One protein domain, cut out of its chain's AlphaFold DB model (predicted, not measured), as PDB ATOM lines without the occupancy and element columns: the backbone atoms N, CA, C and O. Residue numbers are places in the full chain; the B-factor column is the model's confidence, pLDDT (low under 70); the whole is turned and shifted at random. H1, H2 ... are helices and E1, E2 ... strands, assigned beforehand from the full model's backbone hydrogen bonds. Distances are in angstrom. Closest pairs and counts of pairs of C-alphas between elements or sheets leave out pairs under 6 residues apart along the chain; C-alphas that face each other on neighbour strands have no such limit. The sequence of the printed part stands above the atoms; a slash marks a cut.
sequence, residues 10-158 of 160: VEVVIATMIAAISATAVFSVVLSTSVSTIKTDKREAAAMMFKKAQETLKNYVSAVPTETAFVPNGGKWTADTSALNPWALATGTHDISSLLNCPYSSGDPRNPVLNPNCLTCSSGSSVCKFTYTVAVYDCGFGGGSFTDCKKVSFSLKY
ATOM      1  N   VAL A  10       4.599  16.635  34.428       87.75
ATOM      2  CA  VAL A  10       4.646  16.915  32.985       87.75
ATOM      3  C   VAL A  10       3.718  15.994  32.189       87.75
ATOM      4  O   VAL A  10       3.009  16.459  31.303       87.75
ATOM      5  N   GLU A  11       3.668  14.705  32.521       87.62
ATOM      6  CA  GLU A  11       2.818  13.729  31.830       87.62
ATOM      7  C   GLU A  11       1.329  14.035  32.030       87.62
ATOM      8  O   GLU A  11       0.551  13.997  31.077       87.62
ATOM      9  N   VAL A  12       0.945  14.428  33.249       90.31
ATOM     10  CA  VAL A  12      -0.435  14.822  33.561       90.31
ATOM     11  C   VAL A  12      -0.816  16.102  32.816       90.31
ATOM     12  O   VAL A  12      -1.900  16.166  32.248       90.31
ATOM     13  N   VAL A  13       0.073  17.097  32.763       92.62
ATOM     14  CA  VAL A  13      -0.183  18.365  32.056       92.62
ATOM     15  C   VAL A  13      -0.311  18.161  30.545       92.62
ATOM     16  O   VAL A  13      -1.195  18.736  29.915       92.62
ATOM     17  N   ILE A  14       0.530  17.316  29.945       94.69
ATOM     18  CA  ILE A  14       0.416  16.999  28.515       94.69
ATOM     19  C   ILE A  14      -0.890  16.242  28.247       94.69
ATOM     20  O   ILE A  14      -1.608  16.574  27.303       94.69
ATOM     21  N   ALA A  15      -1.243  15.271  29.095       92.50
ATOM     22  CA  ALA A  15      -2.486  14.520  28.954       92.50
ATOM     23  C   ALA A  15      -3.729  15.421  29.063       92.50
ATOM     24  O   ALA A  15      -4.652  15.283  28.258       92.50
ATOM     25  N   THR A  16      -3.755  16.373  30.002       94.25
ATOM     26  CA  THR A  16      -4.875  17.319  30.134       94.25
ATOM     27  C   THR A  16      -4.948  18.285  28.959       94.25
ATOM     28  O   THR A  16      -6.048  18.572  28.488       94.25
ATOM     29  N   MET A  17      -3.810  18.739  28.429       95.62
ATOM     30  CA  MET A  17      -3.782  19.604  27.249       95.62
ATOM     31  C   MET A  17      -4.329  18.880  26.010       95.62
ATOM     32  O   MET A  17      -5.176  19.425  25.303       95.62
ATOM     33  N   ILE A  18      -3.919  17.626  25.786       94.75
ATOM     34  CA  ILE A  18      -4.439  16.795  24.687       94.75
ATOM     35  C   ILE A  18      -5.944  16.546  24.865       94.75
ATOM     36  O   ILE A  18      -6.699  16.667  23.899       94.75
ATOM     37  N   ALA A  19      -6.397  16.244  26.087       94.38
ATOM     38  CA  ALA A  19      -7.816  16.044  26.383       94.38
ATOM     39  C   ALA A  19      -8.652  17.318  26.156       94.38
ATOM     40  O   ALA A  19      -9.760  17.245  25.629       94.38
ATOM     41  N   ALA A  20      -8.123  18.495  26.501       95.00
ATOM     42  CA  ALA A  20      -8.801  19.769  26.270       95.00
ATOM     43  C   ALA A  20      -8.923  20.094  24.768       95.00
ATOM     44  O   ALA A  20      -9.984  20.521  24.303       95.00
ATOM     45  N   ILE A  21      -7.866  19.851  23.986       95.50
ATOM     46  CA  ILE A  21      -7.875  20.073  22.532       95.50
ATOM     47  C   ILE A  21      -8.848  19.108  21.841       95.50
ATOM     48  O   ILE A  21      -9.632  19.524  20.989       95.50
ATOM     49  N   SER A  22      -8.855  17.828  22.221       94.62
ATOM     50  CA  SER A  22      -9.771  16.854  21.619       94.62
ATOM     51  C   SER A  22     -11.234  17.147  21.969       94.62
ATOM     52  O   SER A  22     -12.089  17.111  21.082       94.62
ATOM     53  N   ALA A  23     -11.530  17.527  23.217       93.19
ATOM     54  CA  ALA A  23     -12.882  17.891  23.639       93.19
ATOM     55  C   ALA A  23     -13.419  19.124  22.890       93.19
ATOM     56  O   ALA A  23     -14.555  19.115  22.410       93.19
ATOM     57  N   THR A  24     -12.598  20.169  22.737       92.94
ATOM     58  CA  THR A  24     -12.988  21.389  22.007       92.94
ATOM     59  C   THR A  24     -13.187  21.134  20.515       92.94
ATOM     60  O   THR A  24     -14.143  21.654  19.932       92.94
ATOM     61  N   ALA A  25     -12.356  20.289  19.900       93.19
ATOM     62  CA  ALA A  25     -12.513  19.901  18.501       93.19
ATOM     63  C   ALA A  25     -13.841  19.164  18.261       93.19
ATOM     64  O   ALA A  25     -14.598  19.534  17.362       93.19
ATOM     65  N   VAL A  26     -14.173  18.171  19.095       92.38
ATOM     66  CA  VAL A  26     -15.431  17.413  18.966       92.38
ATOM     67  C   VAL A  26     -16.641  18.319  19.180       92.38
ATOM     68  O   VAL A  26     -17.578  18.287  18.381       92.38
ATOM     69  N   PHE A  27     -16.615  19.172  20.207       89.12
ATOM     70  CA  PHE A  27     -17.716  20.097  20.470       89.12
ATOM     71  C   PHE A  27     -17.933  21.080  19.312       89.12
ATOM     72  O   PHE A  27     -19.069  21.317  18.906       89.12
ATOM     73  N   SER A  28     -16.847  21.588  18.720       89.25
ATOM     74  CA  SER A  28     -16.912  22.490  17.564       89.25
ATOM     75  C   SER A  28     -17.559  21.821  16.351       89.25
ATOM     76  O   SER A  28     -18.379  22.442  15.673       89.25
ATOM     77  N   VAL A  29     -17.244  20.547  16.092       87.62
ATOM     78  CA  VAL A  29     -17.857  19.786  14.995       87.62
ATOM     79  C   VAL A  29     -19.348  19.572  15.249       87.62
ATOM     80  O   VAL A  29     -20.152  19.851  14.365       87.62
ATOM     81  N   VAL A  30     -19.734  19.144  16.454       83.44
ATOM     82  CA  VAL A  30     -21.142  18.876  16.806       83.44
ATOM     83  C   VAL A  30     -21.997  20.149  16.768       83.44
ATOM     84  O   VAL A  30     -23.129  20.141  16.273       83.44
ATOM     85  N   LEU A  31     -21.465  21.272  17.253       78.06
ATOM     86  CA  LEU A  31     -22.166  22.551  17.176       78.06
ATOM     87  C   LEU A  31     -22.301  23.023  15.718       78.06
ATOM     88  O   LEU A  31     -23.358  23.505  15.312       78.06
ATOM     89  N   SER A  32     -21.259  22.835  14.907       76.88
ATOM     90  CA  SER A  32     -21.288  23.217  13.490       76.88
ATOM     91  C   SER A  32     -22.290  22.382  12.689       76.88
ATOM     92  O   SER A  32     -23.021  22.930  11.860       76.88
ATOM     93  N   THR A  33     -22.375  21.072  12.943       74.38
ATOM     94  CA  THR A  33     -23.331  20.195  12.251       74.38
ATOM     95  C   THR A  33     -24.770  20.500  12.649       74.38
ATOM     96  O   THR A  33     -25.615  20.614  11.766       74.38
ATOM     97  N   SER A  34     -25.056  20.725  13.935       71.94
ATOM     98  CA  SER A  34     -26.417  21.040  14.406       71.94
ATOM     99  C   SER A  34     -26.964  22.370  13.870       71.94
ATOM    100  O   SER A  34     -28.118  22.444  13.446       71.94
ATOM    101  N   VAL A  35     -26.146  23.426  13.806       70.44
ATOM    102  CA  VAL A  35     -26.572  24.696  13.184       70.44
ATOM    103  C   VAL A  35     -26.773  24.531  11.674       70.44
ATOM    104  O   VAL A  35     -27.672  25.149  11.095       70.44
ATOM    105  N   SER A  36     -25.961  23.690  11.028       72.75
ATOM    106  CA  SER A  36     -26.102  23.396   9.601       72.75
ATOM    107  C   SER A  36     -27.416  22.677   9.293       72.75
ATOM    108  O   SER A  36     -28.090  23.080   8.347       72.75
ATOM    109  N   THR A  37     -27.811  21.672  10.082       72.31
ATOM    110  CA  THR A  37     -29.038  20.893   9.829       72.31
ATOM    111  C   THR A  37     -30.297  21.748   9.954       72.31
ATOM    112  O   THR A  37     -31.159  21.720   9.084       72.31
ATOM    113  N   ILE A  38     -30.370  22.623  10.961       68.81
ATOM    114  CA  ILE A  38     -31.530  23.516  11.133       68.81
ATOM    115  C   ILE A  38     -31.688  24.453   9.926       68.81
ATOM    116  O   ILE A  38     -32.799  24.700   9.452       68.81
ATOM    117  N   LYS A  39     -30.578  24.982   9.398       73.50
ATOM    118  CA  LYS A  39     -30.611  25.843   8.208       73.50
ATOM    119  C   LYS A  39     -31.006  25.070   6.949       73.50
ATOM    120  O   LYS A  39     -31.711  25.627   6.107       73.50
ATOM    121  N   THR A  40     -30.562  23.821   6.802       79.38
ATOM    122  CA  THR A  40     -30.922  22.994   5.642       79.38
ATOM    123  C   THR A  40     -32.391  22.609   5.658       79.38
ATOM    124  O   THR A  40     -33.043  22.768   4.628       79.38
ATOM    125  N   ASP A  41     -32.940  22.236   6.814       75.19
ATOM    126  CA  ASP A  41     -34.339  21.816   6.942       75.19
ATOM    127  C   ASP A  41     -35.292  22.963   6.586       75.19
ATOM    128  O   ASP A  41     -36.238  22.791   5.817       75.19
ATOM    129  N   LYS A  42     -34.988  24.184   7.055       75.44
ATOM    130  CA  LYS A  42     -35.740  25.395   6.682       75.44
ATOM    131  C   LYS A  42     -35.699  25.653   5.175       75.44
ATOM    132  O   LYS A  42     -36.717  25.986   4.567       75.44
ATOM    133  N   ARG A  43     -34.525  25.503   4.550       82.50
ATOM    134  CA  ARG A  43     -34.357  25.700   3.102       82.50
ATOM    135  C   ARG A  43     -35.114  24.643   2.298       82.50
ATOM    136  O   ARG A  43     -35.705  24.978   1.273       82.50
ATOM    137  N   GLU A  44     -35.102  23.395   2.748       83.25
ATOM    138  CA  GLU A  44     -35.819  22.295   2.109       83.25
ATOM    139  C   GLU A  44     -37.336  22.475   2.226       83.25
ATOM    140  O   GLU A  44     -38.044  22.403   1.218       83.25
ATOM    141  N   ALA A  45     -37.829  22.824   3.415       80.19
ATOM    142  CA  ALA A  45     -39.234  23.141   3.632       80.19
ATOM    143  C   ALA A  45     -39.689  24.326   2.760       80.19
ATOM    144  O   ALA A  45     -40.723  24.248   2.094       80.19
ATOM    145  N   ALA A  46     -38.893  25.398   2.681       82.69
ATOM    146  CA  ALA A  46     -39.155  26.523   1.782       82.69
ATOM    147  C   ALA A  46     -39.210  26.090   0.305       82.69
ATOM    148  O   ALA A  46     -40.126  26.475  -0.424       82.69
ATOM    149  N   ALA A  47     -38.269  25.252  -0.142       86.31
ATOM    150  CA  ALA A  47     -38.243  24.737  -1.510       86.31
ATOM    151  C   ALA A  47     -39.474  23.875  -1.833       86.31
ATOM    152  O   ALA A  47     -40.039  23.990  -2.924       86.31
ATOM    153  N   MET A  48     -39.924  23.048  -0.887       85.94
ATOM    154  CA  MET A  48     -41.144  22.255  -1.026       85.94
ATOM    155  C   MET A  48     -42.380  23.153  -1.178       85.94
ATOM    156  O   MET A  48     -43.216  22.900  -2.047       85.94
ATOM    157  N   MET A  49     -42.467  24.240  -0.405       85.56
ATOM    158  CA  MET A  49     -43.567  25.205  -0.511       85.56
ATOM    159  C   MET A  49     -43.595  25.908  -1.872       85.56
ATOM    160  O   MET A  49     -44.666  26.041  -2.465       85.56
ATOM    161  N   PHE A  50     -42.436  26.299  -2.413       90.06
ATOM    162  CA  PHE A  50     -42.362  26.866  -3.762       90.06
ATOM    163  C   PHE A  50     -42.830  25.878  -4.833       90.06
ATOM    164  O   PHE A  50     -43.606  26.262  -5.708       90.06
ATOM    165  N   LYS A  51     -42.403  24.610  -4.759       90.94
ATOM    166  CA  LYS A  51     -42.845  23.576  -5.707       90.94
ATOM    167  C   LYS A  51     -44.352  23.367  -5.643       90.94
ATOM    168  O   LYS A  51     -45.007  23.406  -6.680       90.94
ATOM    169  N   LYS A  52     -44.901  23.240  -4.433       89.19
ATOM    170  CA  LYS A  52     -46.345  23.106  -4.220       89.19
ATOM    171  C   LYS A  52     -47.103  24.285  -4.828       89.19
ATOM    172  O   LYS A  52     -48.029  24.064  -5.597       89.19
ATOM    173  N   ALA A  53     -46.680  25.517  -4.538       89.31
ATOM    174  CA  ALA A  53     -47.295  26.727  -5.084       89.31
ATOM    175  C   ALA A  53     -47.233  26.770  -6.621       89.31
ATOM    176  O   ALA A  53     -48.222  27.098  -7.275       89.31
ATOM    177  N   GLN A  54     -46.094  26.394  -7.205       91.12
ATOM    178  CA  GLN A  54     -45.919  26.327  -8.653       91.12
ATOM    179  C   GLN A  54     -46.840  25.280  -9.294       91.12
ATOM    180  O   GLN A  54     -47.471  25.568 -10.308       91.12
ATOM    181  N   GLU A  55     -46.911  24.072  -8.737       89.62
ATOM    182  CA  GLU A  55     -47.762  22.991  -9.245       89.62
ATOM    183  C   GLU A  55     -49.239  23.354  -9.158       89.62
ATOM    184  O   GLU A  55     -49.972  23.194 -10.133       89.62
ATOM    185  N   THR A  56     -49.671  23.926  -8.036       88.81
ATOM    186  CA  THR A  56     -51.054  24.374  -7.898       88.81
ATOM    187  C   THR A  56     -51.375  25.507  -8.862       88.81
ATOM    188  O   THR A  56     -52.438  25.467  -9.464       88.81
ATOM    189  N   LEU A  57     -50.469  26.475  -9.061       87.19
ATOM    190  CA  LEU A  57     -50.703  27.599  -9.973       87.19
ATOM    191  C   LEU A  57     -50.757  27.151 -11.439       87.19
ATOM    192  O   LEU A  57     -51.565  27.677 -12.200       87.19
ATOM    193  N   LYS A  58     -49.950  26.155 -11.835       86.56
ATOM    194  CA  LYS A  58     -49.987  25.576 -13.191       86.56
ATOM    195  C   LYS A  58     -51.378  25.071 -13.570       86.56
ATOM    196  O   LYS A  58     -51.767  25.230 -14.719       86.56
ATOM    197  N   ASN A  59     -52.144  24.545 -12.613       82.50
ATOM    198  CA  ASN A  59     -53.510  24.073 -12.862       82.50
ATOM    199  C   ASN A  59     -54.492  25.203 -13.217       82.50
ATOM    200  O   ASN A  59     -55.566  24.930 -13.741       82.50
ATOM    201  N   TYR A  60     -54.143  26.461 -12.933       77.94
ATOM    202  CA  TYR A  60     -54.942  27.639 -13.283       77.94
ATOM    203  C   TYR A  60     -54.439  28.335 -14.560       77.94
ATOM    204  O   TYR A  60     -55.023  29.333 -14.984       77.94
ATOM    205  N   VAL A  61     -53.371  27.827 -15.191       75.69
ATOM    206  CA  VAL A  61     -52.900  28.297 -16.499       75.69
ATOM    207  C   VAL A  61     -53.724  27.605 -17.581       75.69
ATOM    208  O   VAL A  61     -53.588  26.405 -17.798       75.69
ATOM    209  N   SER A  62     -54.562  28.368 -18.281       70.44
ATOM    210  CA  SER A  62     -55.324  27.896 -19.439       70.44
ATOM    211  C   SER A  62     -54.922  28.664 -20.690       70.44
ATOM    212  O   SER A  62     -54.662  29.866 -20.627       70.44
ATOM    213  N   ALA A  63     -54.917  27.972 -21.829       64.00
ATOM    214  CA  ALA A  63     -54.770  28.594 -23.142       64.00
ATOM    215  C   ALA A  63     -55.985  29.467 -23.511       64.00
ATOM    216  O   ALA A  63     -55.862  30.367 -24.337       64.00
ATOM    217  N   VAL A  64     -57.145  29.222 -22.886       67.56
ATOM    218  CA  VAL A  64     -58.394  29.955 -23.123       67.56
ATOM    219  C   VAL A  64     -58.933  30.480 -21.785       67.56
ATOM    220  O   VAL A  64     -59.804  29.864 -21.168       67.56
ATOM    221  N   PRO A  65     -58.401  31.607 -21.277       64.56
ATOM    222  CA  PRO A  65     -58.779  32.146 -19.969       64.56
ATOM    223  C   PRO A  65     -60.237  32.636 -19.910       64.56
ATOM    224  O   PRO A  65     -60.809  32.772 -18.834       64.56
ATOM    225  N   THR A  66     -60.873  32.889 -21.051       68.94
ATOM    226  CA  THR A  66     -62.268  33.347 -21.112       68.94
ATOM    227  C   THR A  66     -63.291  32.226 -20.921       68.94
ATOM    228  O   THR A  66     -64.467  32.514 -20.718       68.94
ATOM    229  N   GLU A  67     -62.875  30.959 -20.976       73.44
ATOM    230  CA  GLU A  67     -63.780  29.815 -20.890       73.44
ATOM    231  C   GLU A  67     -63.714  29.143 -19.517       73.44
ATOM    232  O   GLU A  67     -62.729  28.509 -19.146       73.44
ATOM    233  N   THR A  68     -64.810  29.223 -18.765       72.06
ATOM    234  CA  THR A  68     -64.910  28.670 -17.405       72.06
ATOM    235  C   THR A  68     -64.758  27.148 -17.346       72.06
ATOM    236  O   THR A  68     -64.399  26.621 -16.296       72.06
ATOM    237  N   ALA A  69     -64.974  26.439 -18.458       76.94
ATOM    238  CA  ALA A  69     -64.780  24.992 -18.561       76.94
ATOM    239  C   ALA A  69     -63.303  24.569 -18.465       76.94
ATOM    240  O   ALA A  69     -63.010  23.452 -18.042       76.94
ATOM    241  N   PHE A  70     -62.377  25.461 -18.827       71.69
ATOM    242  CA  PHE A  70     -60.942  25.177 -18.883       71.69
ATOM    243  C   PHE A  70     -60.154  25.842 -17.755       71.69
ATOM    244  O   PHE A  70     -58.928  25.744 -17.722       71.69
ATOM    245  N   VAL A  71     -60.837  26.524 -16.830       75.06
ATOM    246  CA  VAL A  71     -60.188  27.256 -15.745       75.06
ATOM    247  C   VAL A  71     -60.879  26.955 -14.415       75.06
ATOM    248  O   VAL A  71     -62.015  27.393 -14.199       75.06
ATOM    249  N   PRO A  72     -60.210  26.249 -13.484       75.44
ATOM    250  CA  PRO A  72     -60.784  25.950 -12.180       75.44
ATOM    251  C   PRO A  72     -61.222  27.229 -11.461       75.44
ATOM    252  O   PRO A  72     -60.498  28.227 -11.453       75.44
ATOM    253  N   ASN A  73     -62.421  27.208 -10.870       76.69
ATOM    254  CA  ASN A  73     -63.015  28.341 -10.147       76.69
ATOM    255  C   ASN A  73     -63.018  29.668 -10.936       76.69
ATOM    256  O   ASN A  73     -62.940  30.738 -10.335       76.69
ATOM    257  N   GLY A  74     -63.066  29.620 -12.274       75.38
ATOM    258  CA  GLY A  74     -63.018  30.821 -13.114       75.38
ATOM    259  C   GLY A  74     -61.689  31.577 -13.022       75.38
ATOM    260  O   GLY A  74     -61.684  32.804 -13.074       75.38
ATOM    261  N   GLY A  75     -60.580  30.862 -12.810       78.50
ATOM    262  CA  GLY A  75     -59.231  31.439 -12.724       78.50
ATOM    263  C   GLY A  75     -58.859  31.963 -11.354       78.50
ATOM    264  O   GLY A  75     -57.758  32.487 -11.192       78.50
ATOM    265  N   LYS A  76     -59.738  31.798 -10.361       84.12
ATOM    266  CA  LYS A  76     -59.459  32.188  -8.984       84.12
ATOM    267  C   LYS A  76     -58.703  31.093  -8.259       84.12
ATOM    268  O   LYS A  76     -59.228  30.000  -8.032       84.12
ATOM    269  N   TRP A  77     -57.484  31.406  -7.843       86.00
ATOM    270  CA  TRP A  77     -56.737  30.512  -6.980       86.00
ATOM    271  C   TRP A  77     -57.204  30.710  -5.542       86.00
ATOM    272  O   TRP A  77     -57.053  31.781  -4.977       86.00
ATOM    273  N   THR A  78     -57.768  29.671  -4.929       84.00
ATOM    274  CA  THR A  78     -58.321  29.734  -3.562       84.00
ATOM    275  C   THR A  78     -57.297  30.089  -2.484       84.00
ATOM    276  O   THR A  78     -57.675  30.509  -1.395       84.00
ATOM    277  N   ALA A  79     -56.012  29.896  -2.777       83.06
ATOM    278  CA  ALA A  79     -54.922  30.303  -1.908       83.06
ATOM    279  C   ALA A  79     -54.681  31.816  -1.918       83.06
ATOM    280  O   ALA A  79     -54.146  32.351  -0.949       83.06
ATOM    281  N   ASP A  80     -55.035  32.476  -3.017       85.88
ATOM    282  CA  ASP A  80     -54.849  33.903  -3.181       85.88
ATOM    283  C   ASP A  80     -55.969  34.658  -2.463       85.88
ATOM    284  O   ASP A  80     -57.143  34.583  -2.830       85.88
ATOM    285  N   THR A  81     -55.605  35.363  -1.396       78.38
ATOM    286  CA  THR A  81     -56.544  36.148  -0.581       78.38
ATOM    287  C   THR A  81     -56.657  37.600  -1.049       78.38
ATOM    288  O   THR A  81     -57.345  38.407  -0.417       78.38
ATOM    289  N   SER A  82     -55.999  37.959  -2.154       73.06
ATOM    290  CA  SER A  82     -55.954  39.329  -2.665       73.06
ATOM    291  C   SER A  82     -57.326  39.772  -3.176       73.06
ATOM    292  O   SER A  82     -57.811  39.334  -4.216       73.06
ATOM    293  N   ALA A  83     -57.956  40.710  -2.467       62.81
ATOM    294  CA  ALA A  83     -59.292  41.208  -2.804       62.81
ATOM    295  C   ALA A  83     -59.357  42.035  -4.107       62.81
ATOM    296  O   ALA A  83     -60.444  42.284  -4.624       62.81
ATOM    297  N   LEU A  84     -58.209  42.491  -4.623       62.88
ATOM    298  CA  LEU A  84     -58.137  43.478  -5.705       62.88
ATOM    299  C   LEU A  84     -58.197  42.878  -7.112       62.88
ATOM    300  O   LEU A  84     -58.562  43.588  -8.046       62.88
ATOM    301  N   ASN A  85     -57.845  41.603  -7.294       66.00
ATOM    302  CA  ASN A  85     -57.923  40.972  -8.607       66.00
ATOM    303  C   ASN A  85     -58.109  39.460  -8.455       66.00
ATOM    304  O   ASN A  85     -57.160  38.767  -8.114       66.00
ATOM    305  N   PRO A  86     -59.315  38.925  -8.696       70.69
ATOM    306  CA  PRO A  86     -59.605  37.539  -8.360       70.69
ATOM    307  C   PRO A  86     -58.889  36.523  -9.259       70.69
ATOM    308  O   PRO A  86     -58.975  35.332  -8.991       70.69
ATOM    309  N   TRP A  87     -58.246  36.953 -10.345       81.81
ATOM    310  CA  TRP A  87     -57.615  36.063 -11.312       81.81
ATOM    311  C   TRP A  87     -56.160  35.763 -10.935       81.81
ATOM    312  O   TRP A  87     -55.336  36.672 -10.850       81.81
ATOM    313  N   ALA A  88     -55.814  34.481 -10.824       86.12
ATOM    314  CA  ALA A  88     -54.513  34.015 -10.345       86.12
ATOM    315  C   ALA A  88     -53.327  34.534 -11.179       86.12
ATOM    316  O   ALA A  88     -52.247  34.767 -10.650       86.12
ATOM    317  N   LEU A  89     -53.509  34.738 -12.486       85.06
ATOM    318  CA  LEU A  89     -52.474  35.269 -13.390       85.06
ATOM    319  C   LEU A  89     -52.644  36.764 -13.704       85.06
ATOM    320  O   LEU A  89     -52.093  37.257 -14.694       85.06
ATOM    321  N   ALA A  90     -53.438  37.493 -12.915       85.50
ATOM    322  CA  ALA A  90     -53.593  38.925 -13.115       85.50
ATOM    323  C   ALA A  90     -52.259  39.602 -12.824       85.50
ATOM    324  O   ALA A  90     -51.536  39.205 -11.914       85.50
ATOM    325  N   THR A  91     -51.915  40.622 -13.604       86.88
ATOM    326  CA  THR A  91     -50.674  41.366 -13.371       86.88
ATOM    327  C   THR A  91     -50.746  42.069 -12.018       86.88
ATOM    328  O   THR A  91     -51.744  42.724 -11.722       86.88
ATOM    329  N   GLY A  92     -49.705  41.917 -11.201       88.56
ATOM    330  CA  GLY A  92     -49.677  42.434  -9.834       88.56
ATOM    331  C   GLY A  92     -49.047  41.464  -8.839       88.56
ATOM    332  O   GLY A  92     -48.513  40.419  -9.215       88.56
ATOM    333  N   THR A  93     -49.091  41.846  -7.565       89.38
ATOM    334  CA  THR A  93     -48.622  41.030  -6.442       89.38
ATOM    335  C   THR A  93     -49.812  40.431  -5.714       89.38
ATOM    336  O   THR A  93     -50.751  41.143  -5.369       89.38
ATOM    337  N   HIS A  94     -49.714  39.137  -5.444       89.38
ATOM    338  CA  HIS A  94     -50.761  38.312  -4.867       89.38
ATOM    339  C   HIS A  94     -50.271  37.648  -3.582       89.38
ATOM    340  O   HIS A  94     -49.100  37.251  -3.486       89.38
ATOM    341  N   ASP A  95     -51.151  37.543  -2.592       89.12
ATOM    342  CA  ASP A  95     -50.876  36.951  -1.285       89.12
ATOM    343  C   ASP A  95     -51.364  35.508  -1.197       89.12
ATOM    344  O   ASP A  95     -52.559  35.238  -1.179       89.12
ATOM    345  N   ILE A  96     -50.413  34.588  -1.055       88.94
ATOM    346  CA  ILE A  96     -50.651  33.150  -0.884       88.94
ATOM    347  C   ILE A  96     -50.135  32.664   0.466       88.94
ATOM    348  O   ILE A  96     -49.819  31.486   0.640       88.94
ATOM    349  N   SER A  97     -50.049  33.566   1.445       86.50
ATOM    350  CA  SER A  97     -49.629  33.226   2.804       86.50
ATOM    351  C   SER A  97     -50.548  32.188   3.456       86.50
ATOM    352  O   SER A  97     -50.108  31.484   4.356       86.50
ATOM    353  N   SER A  98     -51.771  32.009   2.944       81.56
ATOM    354  CA  SER A  98     -52.683  30.923   3.327       81.56
ATOM    355  C   SER A  98     -52.130  29.513   3.043       81.56
ATOM    356  O   SER A  98     -52.535  28.558   3.698       81.56
ATOM    357  N   LEU A  99     -51.191  29.358   2.097       81.19
ATOM    358  CA  LEU A  99     -50.531  28.074   1.809       81.19
ATOM    359  C   LEU A  99     -49.479  27.705   2.846       81.19
ATOM    360  O   LEU A  99     -49.065  26.542   2.917       81.19
ATOM    361  N   LEU A 100     -49.020  28.687   3.619       79.81
ATOM    362  CA  LEU A 100     -48.100  28.460   4.713       79.81
ATOM    363  C   LEU A 100     -48.887  27.923   5.905       79.81
ATOM    364  O   LEU A 100     -49.277  28.654   6.809       79.81
ATOM    365  N   ASN A 101     -49.079  26.607   5.920       66.81
ATOM    366  CA  ASN A 101     -49.455  25.921   7.143       66.81
ATOM    367  C   ASN A 101     -48.235  25.950   8.069       66.81
ATOM    368  O   ASN A 101     -47.269  25.227   7.836       66.81
ATOM    369  N   CYS A 102     -48.259  26.796   9.099       62.72
ATOM    370  CA  CYS A 102     -47.307  26.694  10.200       62.72
ATOM    371  C   CYS A 102     -47.603  25.406  10.980       62.72
ATOM    372  O   CYS A 102     -48.626  25.304  11.655       62.72
ATOM    373  N   PRO A 103     -46.691  24.430  10.908       54.91
ATOM    374  CA  PRO A 103     -46.077  23.976  12.138       54.91
ATOM    375  C   PRO A 103     -44.579  23.794  11.897       54.91
ATOM    376  O   PRO A 103     -44.122  22.721  11.512       54.91
ATOM    377  N   TYR A 104     -43.791  24.844  12.128       53.72
ATOM    378  CA  TYR A 104     -42.366  24.622  12.337       53.72
ATOM    379  C   TYR A 104     -42.185  24.157  13.768       53.72
ATOM    380  O   TYR A 104     -42.461  24.897  14.714       53.72
ATOM    381  N   SER A 105     -41.750  22.910  13.903       51.50
ATOM    382  CA  SER A 105     -41.150  22.406  15.122       51.50
ATOM    383  C   SER A 105     -39.865  23.190  15.362       51.50
ATOM    384  O   SER A 105     -38.821  22.884  14.786       51.50
ATOM    385  N   SER A 106     -39.936  24.243  16.167       52.59
ATOM    386  CA  SER A 106     -38.739  24.814  16.769       52.59
ATOM    387  C   SER A 106     -38.483  24.040  18.055       52.59
ATOM    388  O   SER A 106     -39.337  24.041  18.939       52.59
ATOM    389  N   GLY A 107     -37.345  23.363  18.171       55.41
ATOM    390  CA  GLY A 107     -36.991  22.633  19.389       55.41
ATOM    391  C   GLY A 107     -36.371  21.270  19.120       55.41
ATOM    392  O   GLY A 107     -35.953  20.968  18.004       55.41
ATOM    393  N   ASP A 108     -36.292  20.463  20.175       55.53
ATOM    394  CA  ASP A 108     -35.805  19.087  20.115       55.53
ATOM    395  C   ASP A 108     -36.691  18.264  19.152       55.53
ATOM    396  O   ASP A 108     -37.914  18.271  19.317       55.53
ATOM    397  N   PRO A 109     -36.133  17.524  18.174       58.59
ATOM    398  CA  PRO A 109     -36.909  16.620  17.321       58.59
ATOM    399  C   PRO A 109     -37.725  15.572  18.101       58.59
ATOM    400  O   PRO A 109     -38.671  15.005  17.557       58.59
ATOM    401  N   ARG A 110     -37.402  15.320  19.376       60.44
ATOM    402  CA  ARG A 110     -38.179  14.450  20.277       60.44
ATOM    403  C   ARG A 110     -39.400  15.132  20.901       60.44
ATOM    404  O   ARG A 110     -40.278  14.435  21.400       60.44
ATOM    405  N   ASN A 111     -39.460  16.464  20.887       57.59
ATOM    406  CA  ASN A 111     -40.589  17.248  21.380       57.59
ATOM    407  C   ASN A 111     -40.763  18.532  20.541       57.59
ATOM    408  O   ASN A 111     -40.300  19.604  20.946       57.59
ATOM    409  N   PRO A 112     -41.395  18.436  19.356       58.78
ATOM    410  CA  PRO A 112     -41.583  19.574  18.469       58.78
ATOM    411  C   PRO A 112     -42.500  20.614  19.124       58.78
ATOM    412  O   PRO A 112     -43.716  20.441  19.176       58.78
ATOM    413  N   VAL A 113     -41.932  21.723  19.602       57.69
ATOM    414  CA  VAL A 113     -42.731  22.866  20.051       57.69
ATOM    415  C   VAL A 113     -43.150  23.644  18.809       57.69
ATOM    416  O   VAL A 113     -42.313  24.088  18.021       57.69
ATOM    417  N   LEU A 114     -44.462  23.786  18.618       56.41
ATOM    418  CA  LEU A 114     -45.018  24.686  17.614       56.41
ATOM    419  C   LEU A 114     -44.515  26.094  17.918       56.41
ATOM    420  O   LEU A 114     -44.771  26.599  19.010       56.41
ATOM    421  N   ASN A 115     -43.801  26.721  16.980       57.91
ATOM    422  CA  ASN A 115     -43.345  28.095  17.162       57.91
ATOM    423  C   ASN A 115     -44.567  29.011  17.424       57.91
ATOM    424  O   ASN A 115     -45.363  29.226  16.502       57.91
ATOM    425  N   PRO A 116     -44.722  29.578  18.638       55.59
ATOM    426  CA  PRO A 116     -45.883  30.393  18.993       55.59
ATOM    427  C   PRO A 116     -45.917  31.730  18.235       55.59
ATOM    428  O   PRO A 116     -46.954  32.381  18.177       55.59
ATOM    429  N   ASN A 117     -44.815  32.129  17.591       56.59
ATOM    430  CA  ASN A 117     -44.754  33.322  16.743       56.59
ATOM    431  C   ASN A 117     -45.204  33.048  15.295       56.59
ATOM    432  O   ASN A 117     -45.326  33.974  14.498       56.59
ATOM    433  N   CYS A 118     -45.477  31.789  14.944       58.56
ATOM    434  CA  CYS A 118     -45.974  31.364  13.631       58.56
ATOM    435  C   CYS A 118     -47.514  31.324  13.609       58.56
ATOM    436  O   CYS A 118     -48.108  30.492  12.932       58.56
ATOM    437  N   LEU A 119     -48.191  32.158  14.410       56.34
ATOM    438  CA  LEU A 119     -49.633  32.001  14.624       56.34
ATOM    439  C   LEU A 119     -50.480  32.434  13.414       56.34
ATOM    440  O   LEU A 119     -51.580  31.921  13.259       56.34
ATOM    441  N   THR A 120     -49.982  33.317  12.536       63.06
ATOM    442  CA  THR A 120     -50.619  33.636  11.240       63.06
ATOM    443  C   THR A 120     -49.603  34.195  10.230       63.06
ATOM    444  O   THR A 120     -49.154  35.338  10.335       63.06
ATOM    445  N   CYS A 121     -49.229  33.412   9.214       71.12
ATOM    446  CA  CYS A 121     -48.571  33.974   8.032       71.12
ATOM    447  C   CYS A 121     -49.629  34.729   7.215       71.12
ATOM    448  O   CYS A 121     -50.681  34.182   6.889       71.12
ATOM    449  N   SER A 122     -49.376  35.997   6.913       73.31
ATOM    450  CA  SER A 122     -50.311  36.858   6.179       73.31
ATOM    451  C   SER A 122     -49.550  37.931   5.402       73.31
ATOM    452  O   SER A 122     -48.410  38.256   5.743       73.31
ATOM    453  N   SER A 123     -50.175  38.535   4.390       66.44
ATOM    454  CA  SER A 123     -49.604  39.651   3.611       66.44
ATOM    455  C   SER A 123     -49.072  40.809   4.453       66.44
ATOM    456  O   SER A 123     -48.128  41.478   4.009       66.44
ATOM    457  N   GLY A 124     -49.672  41.053   5.622       69.50
ATOM    458  CA  GLY A 124     -49.290  42.108   6.564       69.50
ATOM    459  C   GLY A 124     -48.251  41.687   7.606       69.50
ATOM    460  O   GLY A 124     -47.738  42.540   8.328       69.50
ATOM    461  N   SER A 125     -47.916  40.399   7.697       74.88
ATOM    462  CA  SER A 125     -46.950  39.907   8.676       74.88
ATOM    463  C   SER A 125     -45.525  40.299   8.283       74.88
ATOM    464  O   SER A 125     -45.051  40.044   7.174       74.88
ATOM    465  N   SER A 126     -44.807  40.906   9.229       74.69
ATOM    466  CA  SER A 126     -43.381  41.213   9.092       74.69
ATOM    467  C   SER A 126     -42.492  39.985   9.307       74.69
ATOM    468  O   SER A 126     -41.308  40.035   8.970       74.69
ATOM    469  N   VAL A 127     -43.051  38.894   9.836       74.69
ATOM    470  CA  VAL A 127     -42.331  37.701  10.297       74.69
ATOM    471  C   VAL A 127     -42.415  36.567   9.274       74.69
ATOM    472  O   VAL A 127     -41.426  35.883   9.029       74.69
ATOM    473  N   CYS A 128     -43.573  36.391   8.638       79.50
ATOM    474  CA  CYS A 128     -43.827  35.286   7.720       79.50
ATOM    475  C   CYS A 128     -44.773  35.715   6.595       79.50
ATOM    476  O   CYS A 128     -45.909  36.099   6.867       79.50
ATOM    477  N   LYS A 129     -44.328  35.634   5.338       86.00
ATOM    478  CA  LYS A 129     -45.105  36.103   4.180       86.00
ATOM    479  C   LYS A 129     -44.803  35.270   2.944       86.00
ATOM    480  O   LYS A 129     -43.636  35.115   2.595       86.00
ATOM    481  N   PHE A 130     -45.832  34.806   2.244       88.75
ATOM    482  CA  PHE A 130     -45.678  34.155   0.944       88.75
ATOM    483  C   PHE A 130     -46.479  34.906  -0.106       88.75
ATOM    484  O   PHE A 130     -47.701  34.982  -0.042       88.75
ATOM    485  N   THR A 131     -45.781  35.468  -1.081       90.69
ATOM    486  CA  THR A 131     -46.397  36.208  -2.181       90.69
ATOM    487  C   THR A 131     -45.863  35.730  -3.512       90.69
ATOM    488  O   THR A 131     -44.779  35.147  -3.595       90.69
ATOM    489  N   TYR A 132     -46.603  36.017  -4.571       91.88
ATOM    490  CA  TYR A 132     -46.095  35.904  -5.926       91.88
ATOM    491  C   TYR A 132     -46.434  37.158  -6.716       91.88
ATOM    492  O   TYR A 132     -47.419  37.837  -6.448       91.88
ATOM    493  N   THR A 133     -45.579  37.500  -7.671       91.69
ATOM    494  CA  THR A 133     -45.785  38.632  -8.572       91.69
ATOM    495  C   THR A 133     -45.884  38.115  -9.990       91.69
ATOM    496  O   THR A 133     -45.039  37.330 -10.431       91.69
ATOM    497  N   VAL A 134     -46.917  38.559 -10.693       90.06
ATOM    498  CA  VAL A 134     -47.135  38.260 -12.102       90.06
ATOM    499  C   VAL A 134     -46.823  39.513 -12.896       90.06
ATOM    500  O   VAL A 134     -47.436  40.561 -12.689       90.06
ATOM    501  N   ALA A 135     -45.876  39.397 -13.815       89.25
ATOM    502  CA  ALA A 135     -45.527  40.444 -14.757       89.25
ATOM    503  C   ALA A 135     -45.780  39.963 -16.181       89.25
ATOM    504  O   ALA A 135     -45.643  38.780 -16.492       89.25
ATOM    505  N   VAL A 136     -46.132  40.900 -17.049       86.81
ATOM    506  CA  VAL A 136     -46.156  40.664 -18.489       86.81
ATOM    507  C   VAL A 136     -44.717  40.540 -18.980       86.81
ATOM    508  O   VAL A 136     -43.854  41.311 -18.559       86.81
ATOM    509  N   TYR A 137     -44.443  39.550 -19.820       85.12
ATOM    510  CA  TYR A 137     -43.105  39.301 -20.347       85.12
ATOM    511  C   TYR A 137     -43.177  39.079 -21.854       85.12
ATOM    512  O   TYR A 137     -44.136  38.487 -22.337       85.12
ATOM    513  N   ASP A 138     -42.172  39.541 -22.593       81.12
ATOM    514  CA  ASP A 138     -42.100  39.304 -24.032       81.12
ATOM    515  C   ASP A 138     -41.698  37.848 -24.302       81.12
ATOM    516  O   ASP A 138     -40.611  37.402 -23.932       81.12
ATOM    517  N   CYS A 139     -42.593  37.093 -24.936       75.50
ATOM    518  CA  CYS A 139     -42.365  35.696 -25.287       75.50
ATOM    519  C   CYS A 139     -41.252  35.510 -26.333       75.50
ATOM    520  O   CYS A 139     -40.776  34.390 -26.501       75.50
ATOM    521  N   GLY A 140     -40.905  36.550 -27.104       74.44
ATOM    522  CA  GLY A 140     -39.980  36.459 -28.240       74.44
ATOM    523  C   GLY A 140     -40.520  35.681 -29.451       74.44
ATOM    524  O   GLY A 140     -39.805  35.508 -30.432       74.44
ATOM    525  N   PHE A 141     -41.778  35.226 -29.420       65.75
ATOM    526  CA  PHE A 141     -42.385  34.368 -30.449       65.75
ATOM    527  C   PHE A 141     -43.159  35.126 -31.540       65.75
ATOM    528  O   PHE A 141     -44.086  34.573 -32.122       65.75
ATOM    529  N   GLY A 142     -42.813  36.385 -31.831       57.66
ATOM    530  CA  GLY A 142     -43.341  37.134 -32.989       57.66
ATOM    531  C   GLY A 142     -44.870  37.306 -33.068       57.66
ATOM    532  O   GLY A 142     -45.370  37.825 -34.062       57.66
ATOM    533  N   GLY A 143     -45.619  36.873 -32.050       52.03
ATOM    534  CA  GLY A 143     -47.073  36.961 -31.961       52.03
ATOM    535  C   GLY A 143     -47.488  38.316 -31.400       52.03
ATOM    536  O   GLY A 143     -47.029  38.721 -30.339       52.03
ATOM    537  N   GLY A 144     -48.342  39.027 -32.135       50.75
ATOM    538  CA  GLY A 144     -48.627  40.457 -31.980       50.75
ATOM    539  C   GLY A 144     -49.368  40.920 -30.720       50.75
ATOM    540  O   GLY A 144     -49.892  42.030 -30.742       50.75
ATOM    541  N   SER A 145     -49.418  40.142 -29.633       57.78
ATOM    542  CA  SER A 145     -49.968  40.618 -28.360       57.78
ATOM    543  C   SER A 145     -49.009  40.349 -27.206       57.78
ATOM    544  O   SER A 145     -48.801  39.219 -26.771       57.78
ATOM    545  N   PHE A 146     -48.444  41.422 -26.650       56.41
ATOM    546  CA  PHE A 146     -47.557  41.369 -25.484       56.41
ATOM    547  C   PHE A 146     -48.239  40.795 -24.234       56.41
ATOM    548  O   PHE A 146     -47.581  40.588 -23.229       56.41
ATOM    549  N   THR A 147     -49.549  40.553 -24.250       61.41
ATOM    550  CA  THR A 147     -50.328  40.124 -23.086       61.41
ATOM    551  C   THR A 147     -50.211  38.644 -22.746       61.41
ATOM    552  O   THR A 147     -50.591  38.278 -21.628       61.41
ATOM    553  N   ASP A 148     -49.695  37.825 -23.660       69.19
ATOM    554  CA  ASP A 148     -49.951  36.382 -23.652       69.19
ATOM    555  C   ASP A 148     -48.954  35.609 -22.781       69.19
ATOM    556  O   ASP A 148     -49.324  34.626 -22.138       69.19
ATOM    557  N   CYS A 149     -47.715  36.097 -22.647       80.12
ATOM    558  CA  CYS A 149     -46.767  35.540 -21.684       80.12
ATOM    559  C   CYS A 149     -46.792  36.285 -20.360       80.12
ATOM    560  O   CYS A 149     -46.650  37.509 -20.268       80.12
ATOM    561  N   LYS A 150     -46.890  35.493 -19.294       83.62
ATOM    562  CA  LYS A 150     -46.759  35.958 -17.921       83.62
ATOM    563  C   LYS A 150     -45.534  35.321 -17.285       83.62
ATOM    564  O   LYS A 150     -45.362  34.104 -17.314       83.62
ATOM    565  N   LYS A 151     -44.701  36.147 -16.661       87.69
ATOM    566  CA  LYS A 151     -43.640  35.701 -15.764       87.69
ATOM    567  C   LYS A 151     -44.169  35.736 -14.339       87.69
ATOM    568  O   LYS A 151     -44.575  36.790 -13.855       87.69
ATOM    569  N   VAL A 152     -44.114  34.593 -13.666       90.75
ATOM    570  CA  VAL A 152     -44.470  34.471 -12.251       90.75
ATOM    571  C   VAL A 152     -43.195  34.387 -11.425       90.75
ATOM    572  O   VAL A 152     -42.311  33.585 -11.720       90.75
ATOM    573  N   SER A 153     -43.076  35.228 -10.405       92.75
ATOM    574  CA  SER A 153     -41.959  35.218  -9.457       92.75
ATOM    575  C   SER A 153     -42.490  35.068  -8.041       92.75
ATOM    576  O   SER A 153     -43.292  35.881  -7.593       92.75
ATOM    577  N   PHE A 154     -42.051  34.026  -7.342       92.62
ATOM    578  CA  PHE A 154     -42.466  33.741  -5.974       92.62
ATOM    579  C   PHE A 154     -41.486  34.357  -4.969       92.62
ATOM    580  O   PHE A 154     -40.275  34.348  -5.187       92.62
ATOM    581  N   SER A 155     -42.003  34.862  -3.852       91.00
ATOM    582  CA  SER A 155     -41.221  35.418  -2.748       91.00
ATOM    583  C   SER A 155     -41.753  34.898  -1.420       91.00
ATOM    584  O   SER A 155     -42.922  35.099  -1.084       91.00
ATOM    585  N   LEU A 156     -40.879  34.232  -0.670       88.25
ATOM    586  CA  LEU A 156     -41.168  33.667   0.639       88.25
ATOM    587  C   LEU A 156     -40.264  34.332   1.673       88.25
ATOM    588  O   LEU A 156     -39.042  34.204   1.613       88.25
ATOM    589  N   LYS A 157     -40.875  35.021   2.631       84.69
ATOM    590  CA  LYS A 157     -40.232  35.462   3.861       84.69
ATOM    591  C   LYS A 157     -40.557  34.456   4.950       84.69
ATOM    592  O   LYS A 157     -41.726  34.210   5.245       84.69
ATOM    593  N   TYR A 158     -39.507  33.894   5.520       72.06
ATOM    594  CA  TYR A 158     -39.591  32.842   6.512       72.06
ATOM    595  C   TYR A 158     -39.154  33.377   7.881       72.06
ATOM    596  O   TYR A 158     -38.200  34.158   7.911       72.06
TER     597      TYR A 158
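AT A GLANCE: This is residues 10 to 158 of the 160 residues of an uncharacterized protein of Elusimicrobia bacterium CG08_land_8_20_14_0_20_59_10 (UniProt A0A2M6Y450). A small antiparallel sheet of three strands, E1, E2 and E3, has the later part of one very long helix, H1, slanting over one face, while residues 10 to 37 of H1 stick out from the body as a long arm. Long loops make up much of the rest of the body, and the four-residue helix H2 lies among them, off the sheet. The printed part has 149 residues, with two named helices and three named strands in the order H1, H2, E1, E2, E3; the class is mixed, helices and strands, with under half of the residues in named elements. The sheet runs E1, E2, E3. The whole is extended, with a radius of gyration of the C-alphas of 24.2 A and spans of 87 by 38 by 25 A, the arm making much of the length.

IN THESE COORDINATES: In the sheet, E1 is residues 92 to 95, 10.2 A from first to last C-alpha. E2 is residues 129 to 136, 23.1 A long, and E3 is residues 150 to 157, 22.7 A long, ending with C-alpha 157 at (-40.232, 35.462, 3.861). H1 is residues 10 to 58 and measures 72.1 A, from C-alpha 10 at (4.646, 16.915, 32.985) to C-alpha 58 at (-49.987, 25.576, -13.191). H2 is residues 72 to 75, 5.7 A long.

HOW THE PARTS SIT: E1, E2 and E3 form a meander, each strand the antiparallel neighbour of the one before; E1 and E3 are edge strands. E1 and E2 are a hairpin at 157 degrees, with N 94 and O 132 2.8 A apart, within hydrogen-bond range. E2 and E3 are a hairpin at 163 degrees, with N 133 and O 153 2.8 A apart, also within range. H1 is on the sheet at a height of 11.0 A, making two layers, a helix on one face of a sheet. It lies over E3 and runs slantwise to the strands, at 38 degrees to E3 on the local plane. The closest C-alphas of H1 and E3 are those of Phe 50 and Phe 154, 7.2 A apart. H1 and E2 are near each other, with 6 pairs of C-alphas within 10 A. H2 is not on the sheet, and it is apart from H1, E2 and E3. Every O i to N i+4 pair in H1 is within hydrogen-bond range; H2 is too short for such a pair.

THE WHOLE: The C-alphas of Val 10 and Glu 67, the two farthest apart, are 88.0 A apart. Without residues 10 to 37, which stand free, the body spans 58 by 27 by 25 A. The printed part has no cut. The links H1 to H2, H2 to E1, E1 to E2 and E2 to E3 are long. In the 33-residue link from E1 to E2, residues 105 to 106 pair with residues 113 to 114, antiparallel. The mean pLDDT of the printed part is 77.8, and 38 residues are under 70, among them residues 101 to 120 and 141 to 148.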